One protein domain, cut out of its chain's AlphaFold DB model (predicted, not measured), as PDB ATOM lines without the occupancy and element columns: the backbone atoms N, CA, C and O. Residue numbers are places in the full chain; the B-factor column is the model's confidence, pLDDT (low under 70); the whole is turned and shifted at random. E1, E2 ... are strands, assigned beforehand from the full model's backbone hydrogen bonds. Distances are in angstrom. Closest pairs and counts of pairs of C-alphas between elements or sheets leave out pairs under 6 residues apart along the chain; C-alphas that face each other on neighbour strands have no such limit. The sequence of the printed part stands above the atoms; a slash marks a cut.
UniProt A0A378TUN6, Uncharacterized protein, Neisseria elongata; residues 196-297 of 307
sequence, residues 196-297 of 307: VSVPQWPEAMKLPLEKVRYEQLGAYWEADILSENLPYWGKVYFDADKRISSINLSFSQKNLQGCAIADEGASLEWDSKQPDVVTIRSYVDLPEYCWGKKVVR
ATOM      1  N   VAL A 196      25.576   5.262 -21.590       89.81
ATOM      2  CA  VAL A 196      25.988   4.610 -20.350       89.81
ATOM      3  C   VAL A 196      24.967   4.858 -19.259       89.81
ATOM      4  O   VAL A 196      24.385   5.934 -19.138       89.81
ATOM      5  N   SER A 197      24.737   3.818 -18.466       86.75
ATOM      6  CA  SER A 197      23.896   3.879 -17.277       86.75
ATOM      7  C   SER A 197      24.794   3.882 -16.053       86.75
ATOM      8  O   SER A 197      25.719   3.074 -15.953       86.75
ATOM      9  N   VAL A 198      24.513   4.776 -15.114       82.62
ATOM     10  CA  VAL A 198      25.177   4.785 -13.813       82.62
ATOM     11  C   VAL A 198      24.356   3.879 -12.902       82.62
ATOM     12  O   VAL A 198      23.206   4.219 -12.627       82.62
ATOM     13  N   PRO A 199      24.883   2.734 -12.425       71.62
ATOM     14  CA  PRO A 199      24.086   1.761 -11.670       71.62
ATOM     15  C   PRO A 199      23.399   2.344 -10.432       71.62
ATOM     16  O   PRO A 199      22.398   1.819  -9.958       71.62
ATOM     17  N   GLN A 200      23.967   3.416  -9.882       76.69
ATOM     18  CA  GLN A 200      23.477   4.084  -8.687       76.69
ATOM     19  C   GLN A 200      22.477   5.215  -8.969       76.69
ATOM     20  O   GLN A 200      22.005   5.836  -8.015       76.69
ATOM     21  N   TRP A 201      22.203   5.530 -10.235       79.25
ATOM     22  CA  TRP A 201      21.247   6.558 -10.655       79.25
ATOM     23  C   TRP A 201      19.948   5.901 -11.151       79.25
ATOM     24  O   TRP A 201      19.921   4.691 -11.386       79.25
ATOM     25  N   PRO A 202      18.842   6.656 -11.285       76.12
ATOM     26  CA  PRO A 202      17.600   6.114 -11.818       76.12
ATOM     27  C   PRO A 202      17.819   5.512 -13.206       76.12
ATOM     28  O   PRO A 202      18.485   6.114 -14.039       76.12
ATOM     29  N   GLU A 203      17.194   4.369 -13.481       69.94
ATOM     30  CA  GLU A 203      17.356   3.623 -14.741       69.94
ATOM     31  C   GLU A 203      16.973   4.444 -15.991       69.94
ATOM     32  O   GLU A 203      17.506   4.239 -17.079       69.94
ATOM     33  N   ALA A 204      16.082   5.425 -15.824       69.75
ATOM     34  CA  ALA A 204      15.704   6.370 -16.872       69.75
ATOM     35  C   ALA A 204      16.812   7.388 -17.214       69.75
ATOM     36  O   ALA A 204      16.747   8.030 -18.260       69.75
ATOM     37  N   MET A 205      17.813   7.559 -16.347       77.25
ATOM     38  CA  MET A 205      18.912   8.493 -16.548       77.25
ATOM     39  C   MET A 205      20.076   7.792 -17.248       77.25
ATOM     40  O   MET A 205      21.017   7.300 -16.623       77.25
ATOM     41  N   LYS A 206      19.993   7.766 -18.575       84.69
ATOM     42  CA  LYS A 206      21.077   7.323 -19.446       84.69
ATOM     43  C   LYS A 206      21.847   8.525 -19.964       84.69
ATOM     44  O   LYS A 206      21.246   9.543 -20.302       84.69
ATOM     45  N   LEU A 207      23.167   8.399 -20.012       89.69
ATOM     46  CA  LEU A 207      24.064   9.434 -20.509       89.69
ATOM     47  C   LEU A 207      24.507   9.048 -21.924       89.69
ATOM     48  O   LEU A 207      25.331   8.137 -22.055       89.69
ATOM     49  N   PRO A 208      23.958   9.677 -22.976       92.50
ATOM     50  CA  PRO A 208      24.401   9.420 -24.337       92.50
ATOM     51  C   PRO A 208      25.784  10.035 -24.554       92.50
ATOM     52  O   PRO A 208      26.071  11.144 -24.104       92.50
ATOM     53  N   LEU A 209      26.647   9.301 -25.241       95.31
ATOM     54  CA  LEU A 209      28.037   9.659 -25.479       95.31
ATOM     55  C   LEU A 209      28.232  10.004 -26.955       95.31
ATOM     56  O   LEU A 209      27.703   9.331 -27.834       95.31
ATOM     57  N   GLU A 210      29.016  11.039 -27.230       94.62
ATOM     58  CA  GLU A 210      29.304  11.492 -28.594       94.62
ATOM     59  C   GLU A 210      30.673  11.022 -29.076       94.62
ATOM     60  O   GLU A 210      30.837  10.573 -30.210       94.62
ATOM     61  N   LYS A 211      31.681  11.142 -28.217       95.88
ATOM     62  CA  LYS A 211      33.079  10.956 -28.588       95.88
ATOM     63  C   LYS A 211      33.846  10.444 -27.397       95.88
ATOM     64  O   LYS A 211      33.634  10.938 -26.294       95.88
ATOM     65  N   VAL A 212      34.755   9.508 -27.626       97.06
ATOM     66  CA  VAL A 212      35.648   8.997 -26.589       97.06
ATOM     67  C   VAL A 212      37.089   9.388 -26.883       97.06
ATOM     68  O   VAL A 212      37.497   9.429 -28.042       97.06
ATOM     69  N   ARG A 213      37.852   9.660 -25.827       97.38
ATOM     70  CA  ARG A 213      39.272   9.994 -25.818       97.38
ATOM     71  C   ARG A 213      40.001   9.154 -24.781       97.38
ATOM     72  O   ARG A 213      39.508   9.004 -23.667       97.38
ATOM     73  N   TYR A 214      41.167   8.627 -25.119       96.19
ATOM     74  CA  TYR A 214      42.046   7.939 -24.183       96.19
ATOM     75  C   TYR A 214      43.204   8.845 -23.783       96.19
ATOM     76  O   TYR A 214      43.991   9.269 -24.630       96.19
ATOM     77  N   GLU A 215      43.342   9.095 -22.484       93.00
ATOM     78  CA  GLU A 215      44.486   9.812 -21.932       93.00
ATOM     79  C   GLU A 215      45.571   8.805 -21.540       93.00
ATOM     80  O   GLU A 215      45.451   8.072 -20.553       93.00
ATOM     81  N   GLN A 216      46.650   8.760 -22.322       85.75
ATOM     82  CA  GLN A 216      47.681   7.732 -22.184       85.75
ATOM     83  C   GLN A 216      48.443   7.820 -20.858       85.75
ATOM     84  O   GLN A 216      48.743   6.783 -20.266       85.75
ATOM     85  N   LEU A 217      48.751   9.033 -20.378       84.19
ATOM     86  CA  LEU A 217      49.535   9.226 -19.151       84.19
ATOM     87  C   LEU A 217      48.747   8.849 -17.893       84.19
ATOM     88  O   LEU A 217      49.293   8.250 -16.971       84.19
ATOM     89  N   GLY A 218      47.464   9.210 -17.859       85.31
ATOM     90  CA  GLY A 218      46.574   8.899 -16.742       85.31
ATOM     91  C   GLY A 218      45.928   7.515 -16.830       85.31
ATOM     92  O   GLY A 218      45.315   7.086 -15.856       85.31
ATOM     93  N   ALA A 219      46.056   6.837 -17.975       91.12
ATOM     94  CA  ALA A 219      45.441   5.548 -18.279       91.12
ATOM     95  C   ALA A 219      43.926   5.520 -18.003       91.12
ATOM     96  O   ALA A 219      43.415   4.639 -17.308       91.12
ATOM     97  N   TYR A 220      43.208   6.502 -18.543       94.75
ATOM     98  CA  TYR A 220      41.759   6.622 -18.393       94.75
ATOM     99  C   TYR A 220      41.105   7.031 -19.712       94.75
ATOM    100  O   TYR A 220      41.749   7.594 -20.598       94.75
ATOM    101  N   TRP A 221      39.813   6.743 -19.833       96.88
ATOM    102  CA  TRP A 221      38.991   7.223 -20.935       96.88
ATOM    103  C   TRP A 221      38.144   8.406 -20.489       96.88
ATOM    104  O   TRP A 221      37.642   8.449 -19.368       96.88
ATOM    105  N   GLU A 222      37.948   9.342 -21.392       97.06
ATOM    106  CA  GLU A 222      37.032  10.459 -21.267       97.06
ATOM    107  C   GLU A 222      36.022  10.360 -22.407       97.06
ATOM    108  O   GLU A 222      36.409  10.134 -23.550       97.06
ATOM    109  N   ALA A 223      34.736  10.526 -22.120       97.00
ATOM    110  CA  ALA A 223      33.708  10.622 -23.140       97.00
ATOM    111  C   ALA A 223      32.927  11.926 -23.008       97.00
ATOM    112  O   ALA A 223      32.425  12.243 -21.928       97.00
ATOM    113  N   ASP A 224      32.800  12.645 -24.119       95.75
ATOM    114  CA  ASP A 224      31.926  13.806 -24.231       95.75
ATOM    115  C   ASP A 224      30.466  13.330 -24.286       95.75
ATOM    116  O   ASP A 224      30.136  12.369 -24.989       95.75
ATOM    117  N   ILE A 225      29.584  13.999 -23.545       92.69
ATOM    118  CA  ILE A 225      28.143  13.736 -23.592       92.69
ATOM    119  C   ILE A 225      27.553  14.378 -24.843       92.69
ATOM    120  O   ILE A 225      27.759  15.569 -25.088       92.69
ATOM    121  N   LEU A 226      26.754  13.605 -25.581       90.50
ATOM    122  CA  LEU A 226      25.999  14.101 -26.727       90.50
ATOM    123  C   LEU A 226      24.920  15.071 -26.244       90.50
ATOM    124  O   LEU A 226      23.831  14.662 -25.862       90.50
ATOM    125  N   SER A 227      25.229  16.365 -26.243       81.69
ATOM    126  CA  SER A 227      24.367  17.393 -25.644       81.69
ATOM    127  C   SER A 227      23.248  17.897 -26.562       81.69
ATOM    128  O   SER A 227      22.422  18.707 -26.137       81.69
ATOM    129  N   GLU A 228      23.186  17.421 -27.810       82.00
ATOM    130  CA  GLU A 228      22.175  17.844 -28.778       82.00
ATOM    131  C   GLU A 228      20.761  17.550 -28.236       82.00
ATOM    132  O   GLU A 228      20.342  16.400 -28.122       82.00
ATOM    133  N   ASN A 229      20.019  18.610 -27.904       81.94
ATOM    134  CA  ASN A 229      18.676  18.566 -27.307       81.94
ATOM    135  C   ASN A 229      18.589  18.008 -25.874       81.94
ATOM    136  O   ASN A 229      17.494  17.658 -25.426       81.94
ATOM    137  N   LEU A 230      19.696  17.961 -25.129       84.38
ATOM    138  CA  LEU A 230      19.679  17.607 -23.710       84.38
ATOM    139  C   LEU A 230      19.729  18.849 -22.809       84.38
ATOM    140  O   LEU A 230      20.384  19.838 -23.141       84.38
ATOM    141  N   PRO A 231      19.102  18.801 -21.619       84.06
ATOM    142  CA  PRO A 231      19.195  19.876 -20.629       84.06
ATOM    143  C   PRO A 231      20.538  19.876 -19.871       84.06
ATOM    144  O   PRO A 231      20.673  20.527 -18.833       84.06
ATOM    145  N   TYR A 232      21.522  19.109 -20.352       85.88
ATOM    146  CA  TYR A 232      22.836  18.954 -19.750       85.88
ATOM    147  C   TYR A 232      23.911  18.647 -20.791       85.88
ATOM    148  O   TYR A 232      23.646  18.060 -21.838       85.88
ATOM    149  N   TRP A 233      25.145  19.002 -20.455       90.62
ATOM    150  CA  TRP A 233      26.350  18.589 -21.165       90.62
ATOM    151  C   TRP A 233      27.429  18.216 -20.159       90.62
ATOM    152  O   TRP A 233      27.295  18.480 -18.963       90.62
ATOM    153  N   GLY A 234      28.532  17.652 -20.632       92.94
ATOM    154  CA  GLY A 234      29.675  17.379 -19.781       92.94
ATOM    155  C   GLY A 234      30.437  16.154 -20.233       92.94
ATOM    156  O   GLY A 234      30.448  15.828 -21.420       92.94
ATOM    157  N   LYS A 235      31.085  15.501 -19.272       95.81
ATOM    158  CA  LYS A 235      32.016  14.410 -19.522       95.81
ATOM    159  C   LYS A 235      31.795  13.254 -18.564       95.81
ATOM    160  O   LYS A 235      31.529  13.447 -17.376       95.81
ATOM    161  N   VAL A 236      31.964  12.052 -19.092       95.94
ATOM    162  CA  VAL A 236      32.034  10.814 -18.321       95.94
ATOM    163  C   VAL A 236      33.466  10.305 -18.378       95.94
ATOM    164  O   VAL A 236      34.044  10.184 -19.454       95.94
ATOM    165  N   TYR A 237      34.038  10.001 -17.224       96.50
ATOM    166  CA  TYR A 237      35.371   9.432 -17.103       96.50
ATOM    167  C   TYR A 237      35.264   7.946 -16.794       96.50
ATOM    168  O   TYR A 237      34.453   7.528 -15.963       96.50
ATOM    169  N   PHE A 238      36.114   7.150 -17.431       95.88
ATOM    170  CA  PHE A 238      36.220   5.719 -17.205       95.88
ATOM    171  C   PHE A 238      37.657   5.348 -16.865       95.88
ATOM    172  O   PHE A 238      38.597   5.946 -17.382       95.88
ATOM    173  N   ASP A 239      37.843   4.350 -16.011       93.94
ATOM    174  CA  ASP A 239      39.162   3.756 -15.798       93.94
ATOM    175  C   ASP A 239      39.643   2.960 -17.030       93.94
ATOM    176  O   ASP A 239      38.950   2.845 -18.046       93.94
ATOM    177  N   ALA A 240      40.851   2.397 -16.952       89.00
ATOM    178  CA  ALA A 240      41.427   1.580 -18.020       89.00
ATOM    179  C   ALA A 240      40.557   0.362 -18.408       89.00
ATOM    180  O   ALA A 240      40.577  -0.056 -19.568       89.00
ATOM    181  N   ASP A 241      39.766  -0.167 -17.467       91.00
ATOM    182  CA  ASP A 241      38.838  -1.288 -17.662       91.00
ATOM    183  C   ASP A 241      37.463  -0.832 -18.191       91.00
ATOM    184  O   ASP A 241      36.539  -1.640 -18.323       91.00
ATOM    185  N   LYS A 242      37.327   0.459 -18.525       91.81
ATOM    186  CA  LYS A 242      36.100   1.125 -18.983       91.81
ATOM    187  C   LYS A 242      34.960   1.117 -17.968       91.81
ATOM    188  O   LYS A 242      33.786   1.157 -18.341       91.81
ATOM    189  N   ARG A 243      35.270   1.087 -16.676       92.38
ATOM    190  CA  ARG A 243      34.270   1.305 -15.625       92.38
ATOM    191  C   ARG A 243      34.171   2.791 -15.339       92.38
ATOM    192  O   ARG A 243      35.190   3.470 -15.251       92.38
ATOM    193  N   ILE A 244      32.947   3.291 -15.175       93.75
ATOM    194  CA  ILE A 244      32.707   4.704 -14.869       93.75
ATOM    195  C   ILE A 244      33.402   5.047 -13.547       93.75
ATOM    196  O   ILE A 244      33.081   4.473 -12.506       93.75
ATOM    197  N   SER A 245      34.346   5.981 -13.598       94.31
ATOM    198  CA  SER A 245      35.135   6.423 -12.450       94.31
ATOM    199  C   SER A 245      34.637   7.756 -11.900       94.31
ATOM    200  O   SER A 245      34.572   7.925 -10.682       94.31
ATOM    201  N   SER A 246      34.247   8.676 -12.784       94.38
ATOM    202  CA  SER A 246      33.761  10.011 -12.440       94.38
ATOM    203  C   SER A 246      32.823  10.555 -13.515       94.38
ATOM    204  O   SER A 246      32.881  10.147 -14.675       94.38
ATOM    205  N   ILE A 247      31.943  11.474 -13.134       93.31
ATOM    206  CA  ILE A 247      31.021  12.167 -14.033       93.31
ATOM    207  C   ILE A 247      31.025  13.644 -13.670       93.31
ATOM    208  O   ILE A 247      30.889  13.993 -12.496       93.31
ATOM    209  N   ASN A 248      31.133  14.502 -14.681       93.19
ATOM    210  CA  ASN A 248      30.972  15.941 -14.539       93.19
ATOM    211  C   ASN A 248      29.900  16.428 -15.513       93.19
ATOM    212  O   ASN A 248      30.073  16.311 -16.724       93.19
ATOM    213  N   LEU A 249      28.802  16.959 -14.981       89.69
ATOM    214  CA  LEU A 249      27.695  17.521 -15.747       89.69
ATOM    215  C   LEU A 249      27.570  19.011 -15.468       89.69
ATOM    216  O   LEU A 249      27.787  19.471 -14.351       89.69
ATOM    217  N   SER A 250      27.142  19.764 -16.468       88.19
ATOM    218  CA  SER A 250      26.622  21.116 -16.299       88.19
ATOM    219  C   SER A 250      25.230  21.195 -16.899       88.19
ATOM    220  O   SER A 250      24.932  20.525 -17.891       88.19
ATOM    221  N   PHE A 251      24.382  22.012 -16.288       84.62
ATOM    222  CA  PHE A 251      22.957  22.051 -16.584       84.62
ATOM    223  C   PHE A 251      22.556  23.365 -17.247       84.62
ATOM    224  O   PHE A 251      22.910  24.445 -16.776       84.62
ATOM    225  N   SER A 252      21.784  23.262 -18.329       78.56
ATOM    226  CA  SER A 252      21.252  24.410 -19.074       78.56
ATOM    227  C   SER A 252      19.815  24.764 -18.687       78.56
ATOM    228  O   SER A 252      19.316  25.811 -19.089       78.56
ATOM    229  N   GLN A 253      19.138  23.911 -17.912       73.25
ATOM    230  CA  GLN A 253      17.759  24.118 -17.474       73.25
ATOM    231  C   GLN A 253      17.603  23.892 -15.971       73.25
ATOM    232  O   GLN A 253      18.299  23.077 -15.363       73.25
ATOM    233  N   LYS A 254      16.623  24.589 -15.390       70.44
ATOM    234  CA  LYS A 254      16.180  24.375 -14.011       70.44
ATOM    235  C   LYS A 254      15.380  23.080 -13.923       70.44
ATOM    236  O   LYS A 254      14.509  22.842 -14.755       70.44
ATOM    237  N   ASN A 255      15.605  22.319 -12.858       66.06
ATOM    238  CA  ASN A 255      14.956  21.043 -12.549       66.06
ATOM    239  C   ASN A 255      15.236  19.917 -13.555       66.06
ATOM    240  O   ASN A 255      14.629  19.820 -14.617       66.06
ATOM    241  N   LEU A 256      16.078  18.977 -13.138       71.44
ATOM    242  CA  LEU A 256      16.242  17.695 -13.806       71.44
ATOM    243  C   LEU A 256      15.333  16.644 -13.186       71.44
ATOM    244  O   LEU A 256      14.997  16.694 -12.001       71.44
ATOM    245  N   GLN A 257      14.934  15.659 -13.987       67.56
ATOM    246  CA  GLN A 257      14.115  14.553 -13.508       67.56
ATOM    247  C   GLN A 257      14.838  13.841 -12.357       67.56
ATOM    248  O   GLN A 257      15.859  13.203 -12.576       67.56
ATOM    249  N   GLY A 258      14.317  13.961 -11.132       68.81
ATOM    250  CA  GLY A 258      14.919  13.400  -9.914       68.81
ATOM    251  C   GLY A 258      15.872  14.333  -9.147       68.81
ATOM    252  O   GLY A 258      16.430  13.907  -8.133       68.81
ATOM    253  N   CYS A 259      16.016  15.593  -9.580       74.56
ATOM    254  CA  CYS A 259      16.789  16.630  -8.897       74.56
ATOM    255  C   CYS A 259      16.256  18.049  -9.194       74.56
ATOM    256  O   CYS A 259      16.452  18.593 -10.282       74.56
ATOM    257  N   ALA A 260      15.589  18.673  -8.219       71.69
ATOM    258  CA  ALA A 260      15.067  20.036  -8.352       71.69
ATOM    259  C   ALA A 260      16.181  21.074  -8.122       71.69
ATOM    260  O   ALA A 260      16.387  21.548  -7.006       71.69
ATOM    261  N   ILE A 261      16.939  21.382  -9.175       71.56
ATOM    262  CA  ILE A 261      17.983  22.414  -9.162       71.56
ATOM    263  C   ILE A 261      17.350  23.741  -9.593       71.56
ATOM    264  O   ILE A 261      16.815  23.848 -10.696       71.56
ATOM    265  N   ALA A 262      17.394  24.748  -8.716       63.28
ATOM    266  CA  ALA A 262      16.717  26.033  -8.917       63.28
ATOM    267  C   ALA A 262      17.538  27.076  -9.709       63.28
ATOM    268  O   ALA A 262      17.049  28.182  -9.964       63.28
ATOM    269  N   ASP A 263      18.754  26.720 -10.125       68.88
ATOM    270  CA  ASP A 263      19.730  27.615 -10.748       68.88
ATOM    271  C   ASP A 263      20.199  27.090 -12.110       68.88
ATOM    272  O   ASP A 263      20.438  25.891 -12.275       68.88
ATOM    273  N   GLU A 264      20.317  27.994 -13.080       66.69
ATOM    274  CA  GLU A 264      20.887  27.684 -14.396       66.69
ATOM    275  C   GLU A 264      22.414  27.754 -14.305       66.69
ATOM    276  O   GLU A 264      22.959  28.593 -13.596       66.69
ATOM    277  N   GLY A 265      23.126  26.865 -15.001       66.94
ATOM    278  CA  GLY A 265      24.589  26.814 -14.917       66.94
ATOM    279  C   GLY A 265      25.130  26.095 -13.678       66.94
ATOM    280  O   GLY A 265      26.334  26.131 -13.428       66.94
ATOM    281  N   ALA A 266      24.275  25.402 -12.920       80.00
ATOM    282  CA  ALA A 266      24.734  24.485 -11.885       80.00
ATOM    283  C   ALA A 266      25.563  23.344 -12.498       80.00
ATOM    284  O   ALA A 266      25.265  22.863 -13.597       80.00
ATOM    285  N   SER A 267      26.573  22.879 -11.763       85.06
ATOM    286  CA  SER A 267      27.356  21.699 -12.138       85.06
ATOM    287  C   SER A 267      27.206  20.580 -11.120       85.06
ATOM    288  O   SER A 267      27.017  20.834  -9.929       85.06
ATOM    289  N   LEU A 268      27.286  19.341 -11.594       87.81
ATOM    290  CA  LEU A 268      27.262  18.133 -10.784       87.81
ATOM    291  C   LEU A 268      28.529  17.326 -11.018       87.81
ATOM    292  O   LEU A 268      28.897  17.040 -12.152       87.81
ATOM    293  N   GLU A 269      29.143  16.912  -9.921       91.12
ATOM    294  CA  GLU A 269      30.296  16.026  -9.891       91.12
ATOM    295  C   GLU A 269      29.926  14.766  -9.095       91.12
ATOM    296  O   GLU A 269      29.398  14.843  -7.978       91.12
ATOM    297  N   TRP A 270      30.201  13.599  -9.670       91.69
ATOM    298  CA  TRP A 270      30.034  12.297  -9.025       91.69
ATOM    299  C   TRP A 270      31.313  11.476  -9.176       91.69
ATOM    300  O   TRP A 270      31.927  11.486 -10.239       91.69
ATOM    301  N   ASP A 271      31.698  10.758  -8.120       91.75
ATOM    302  CA  ASP A 271      32.897   9.916  -8.079       91.75
ATOM    303  C   ASP A 271      32.524   8.516  -7.578       91.75
ATOM    304  O   ASP A 271      31.885   8.351  -6.534       91.75
ATOM    305  N   SER A 272      32.962   7.496  -8.311       90.94
ATOM    306  CA  SER A 272      32.736   6.080  -7.999       90.94
ATOM    307  C   SER A 272      33.248   5.643  -6.618       90.94
ATOM    308  O   SER A 272      32.724   4.680  -6.055       90.94
ATOM    309  N   LYS A 273      34.231   6.343  -6.034       91.81
ATOM    310  CA  LYS A 273      34.748   6.102  -4.673       91.81
ATOM    311  C   LYS A 273      33.780   6.556  -3.585       91.81
ATOM    312  O   LYS A 273      33.860   6.065  -2.461       91.81
ATOM    313  N   GLN A 274      32.886   7.492  -3.897       91.38
ATOM    314  CA  GLN A 274      31.825   7.972  -3.009       91.38
ATOM    315  C   GLN A 274      30.472   7.852  -3.720       91.38
ATOM    316  O   GLN A 274      29.806   8.855  -3.975       91.38
ATOM    317  N   PRO A 275      30.026   6.620  -4.026       88.44
ATOM    318  CA  PRO A 275      28.909   6.388  -4.936       88.44
ATOM    319  C   PRO A 275      27.564   6.893  -4.399       88.44
ATOM    320  O   PRO A 275      26.602   6.974  -5.164       88.44
ATOM    321  N   ASP A 276      27.479   7.209  -3.102       88.81
ATOM    322  CA  ASP A 276      26.293   7.718  -2.402       88.81
ATOM    323  C   ASP A 276      26.254   9.248  -2.249       88.81
ATOM    324  O   ASP A 276      25.294   9.793  -1.698       88.81
ATOM    325  N   VAL A 277      27.272   9.947  -2.758       87.31
ATOM    326  CA  VAL A 277      27.426  11.401  -2.657       87.31
ATOM    327  C   VAL A 277      27.430  12.021  -4.051       87.31
ATOM    328  O   VAL A 277      28.059  11.505  -4.971       87.31
ATOM    329  N   VAL A 278      26.745  13.154  -4.200       87.31
ATOM    330  CA  VAL A 278      26.848  14.024  -5.378       87.31
ATOM    331  C   VAL A 278      27.251  15.422  -4.928       87.31
ATOM    332  O   VAL A 278      26.685  15.974  -3.979       87.31
ATOM    333  N   THR A 279      28.243  16.000  -5.596       87.81
ATOM    334  CA  THR A 279      28.672  17.376  -5.331       87.81
ATOM    335  C   THR A 279      28.006  18.284  -6.342       87.81
ATOM    336  O   THR A 279      28.154  18.067  -7.540       87.81
ATOM    337  N   ILE A 280      27.273  19.295  -5.878       84.12
ATOM    338  CA  ILE A 280      26.587  20.241  -6.763       84.12
ATOM    339  C   ILE A 280      27.094  21.650  -6.478       84.12
ATOM    340  O   ILE A 280      27.023  22.125  -5.341       84.12
ATOM    341  N   ARG A 281      27.596  22.333  -7.510       83.00
ATOM    342  CA  ARG A 281      27.957  23.754  -7.435       83.00
ATOM    343  C   ARG A 281      26.762  24.580  -7.886       83.00
ATOM    344  O   ARG A 281      26.312  24.431  -9.016       83.00
ATOM    345  N   SER A 282      26.236  25.413  -6.994       76.19
ATOM    346  CA  SER A 282      25.085  26.280  -7.259       76.19
ATOM    347  C   SER A 282      25.075  27.466  -6.293       76.19
ATOM    348  O   SER A 282      25.563  27.345  -5.164       76.19
ATOM    349  N   TYR A 283      24.513  28.597  -6.726       71.75
ATOM    350  CA  TYR A 283      24.408  29.816  -5.918       71.75
ATOM    351  C   TYR A 283      23.178  29.839  -4.998       71.75
ATOM    352  O   TYR A 283      23.054  30.735  -4.161       71.75
ATOM    353  N   VAL A 284      22.281  28.856  -5.113       72.50
ATOM    354  CA  VAL A 284      21.015  28.794  -4.367       72.50
ATOM    355  C   VAL A 284      20.959  27.603  -3.412       72.50
ATOM    356  O   VAL A 284      21.872  26.774  -3.339       72.50
ATOM    357  N   ASP A 285      19.877  27.530  -2.640       70.50
ATOM    358  CA  ASP A 285      19.635  26.400  -1.758       70.50
ATOM    359  C   ASP A 285      19.335  25.123  -2.544       70.50
ATOM    360  O   ASP A 285      18.505  25.093  -3.453       70.50
ATOM    361  N   LEU A 286      20.054  24.062  -2.183       73.00
ATOM    362  CA  LEU A 286      19.979  22.752  -2.813       73.00
ATOM    363  C   LEU A 286      19.122  21.799  -1.973       73.00
ATOM    364  O   LEU A 286      19.127  21.913  -0.742       73.00
ATOM    365  N   PRO A 287      18.434  20.831  -2.603       75.19
ATOM    366  CA  PRO A 287      17.764  19.769  -1.867       75.19
ATOM    367  C   PRO A 287      18.782  18.930  -1.080       75.19
ATOM    368  O   PRO A 287      19.931  18.784  -1.493       75.19
ATOM    369  N   GLU A 288      18.352  18.332   0.035       79.50
ATOM    370  CA  GLU A 288      19.210  17.442   0.838       79.50
ATOM    371  C   GLU A 288      19.645  16.188   0.060       79.50
ATOM    372  O   GLU A 288      20.751  15.672   0.254       79.50
ATOM    373  N   TYR A 289      18.778  15.722  -0.847       79.81
ATOM    374  CA  TYR A 289      19.001  14.549  -1.681       79.81
ATOM    375  C   TYR A 289      18.642  14.815  -3.144       79.81
ATOM    376  O   TYR A 289      17.664  15.492  -3.456       79.81
ATOM    377  N   CYS A 290      19.417  14.216  -4.038       79.12
ATOM    378  CA  CYS A 290      19.257  14.255  -5.488       79.12
ATOM    379  C   CYS A 290      19.471  12.824  -5.991       79.12
ATOM    380  O   CYS A 290      20.474  12.214  -5.634       79.12
ATOM    381  N   TRP A 291      18.512  12.234  -6.713       79.50
ATOM    382  CA  TRP A 291      18.580  10.822  -7.147       79.50
ATOM    383  C   TRP A 291      18.857   9.796  -6.030       79.50
ATOM    384  O   TRP A 291      19.508   8.778  -6.249       79.50
ATOM    385  N   GLY A 292      18.382  10.061  -4.810       78.19
ATOM    386  CA  GLY A 292      18.657   9.204  -3.647       78.19
ATOM    387  C   GLY A 292      20.092   9.308  -3.113       78.19
ATOM    388  O   GLY A 292      20.498   8.493  -2.289       78.19
ATOM    389  N   LYS A 293      20.858  10.306  -3.566       83.31
ATOM    390  CA  LYS A 293      22.238  10.587  -3.160       83.31
ATOM    391  C   LYS A 293      22.304  11.834  -2.306       83.31
ATOM    392  O   LYS A 293      21.549  12.781  -2.527       83.31
ATOM    393  N   LYS A 294      23.213  11.830  -1.336       85.62
ATOM    394  CA  LYS A 294      23.446  12.982  -0.466       85.62
ATOM    395  C   LYS A 294      24.064  14.109  -1.285       85.62
ATOM    396  O   LYS A 294      25.104  13.908  -1.911       85.62
ATOM    397  N   VAL A 295      23.454  15.288  -1.236       84.62
ATOM    398  CA  VAL A 295      23.986  16.481  -1.898       84.62
ATOM    399  C   VAL A 295      24.966  17.188  -0.969       84.62
ATOM    400  O   VAL A 295      24.667  17.432   0.202       84.62
ATOM    401  N   VAL A 296      26.142  17.539  -1.488       85.06
ATOM    402  CA  VAL A 296      27.118  18.374  -0.778       85.06
ATOM    403  C   VAL A 296      27.444  19.624  -1.588       85.06
ATOM    404  O   VAL A 296      27.645  19.562  -2.803       85.06
ATOM    405  N   ARG A 297      27.503  20.773  -0.903       75.75
ATOM    406  CA  ARG A 297      28.060  21.996  -1.489       75.75
ATOM    407  C   ARG A 297      29.586  21.924  -1.424       75.75
ATOM    408  O   ARG A 297      30.113  21.526  -0.380       75.75
TER     409      ARG A 297
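This is residues 196 to 297 of the 307 residues of an uncharacterized protein of Neisseria elongata (UniProt A0A378TUN6). The domain is one strongly twisted sheet of seven strands, a single wall made by the chain going back and forth from E1 to E6, with the short strand E7 added beside E6. E1, at one edge, bends sharply so that its first part and the residues before it fold over one face of the sheet, while a long loop, residues 252 to 266, joins E4 to E5. The printed part has 102 residues, with no named helix and seven named strands, E1 to E7 in that order both along the chain and across the sheet, which is mixed: antiparallel but for the parallel pair E6 and E7. The class is all strand, though under half of the residues, 45 of 102, are in named strands. The whole is compact, with a radius of gyration of the C-alphas of 13.4 A and spans of 39 by 29 by 25 A.

Residues 196 to 197 pair antiparallel with residues 206 to 207 of E1, residues 206 to 215, an edge strand that bends by 76 degrees at residue 210. E1 and E2, residues 220 to 225, form a hairpin at 139 degrees, with N 213 and O 222 2.7 A apart, within hydrogen-bond range. E2 and E3, residues 232 to 238, are a hairpin with N 223 and O 236 at 2.8 A. E3 and E4, residues 244 to 251, form a hairpin at 168 degrees, with N 235 and O 248 at 2.9 A. E4 and E5, residues 267 to 271, form one with N 249 and O 268 at 2.8 A. E5 and E6, residues 277 to 281, form one with N 269 and O 279 at 2.8 A. E1 to E6 make a meander, each strand the antiparallel neighbour of the one before. E7, residues 293 to 296, is the other edge strand, parallel to E6 at 41 degrees, with N 278 and O 294 at 2.9 A. Pairing is staggered: E6 pairs with E7 over 277 to 279 and with E5 over 279 to 281. E1 and E7 are apart.

E1 runs 23.7 A from C-alpha 206 at (21.077, 7.323, -19.446). E4 is 20.0 A long, E3 19.0 A and E2 16.2 A. E7 ends with C-alpha 296 at (27.118, 18.374, -0.778).

The C-alphas of Gln 216 and Asp 285, the two farthest apart, are 39.4 A apart. The printed part has no cut. The links E4 to E5 and E6 to E7 are long. Mean pLDDT of the printed part is 84.5; residues 203 to 204, 255, 257 to 258 and 262 to 265 are under 70.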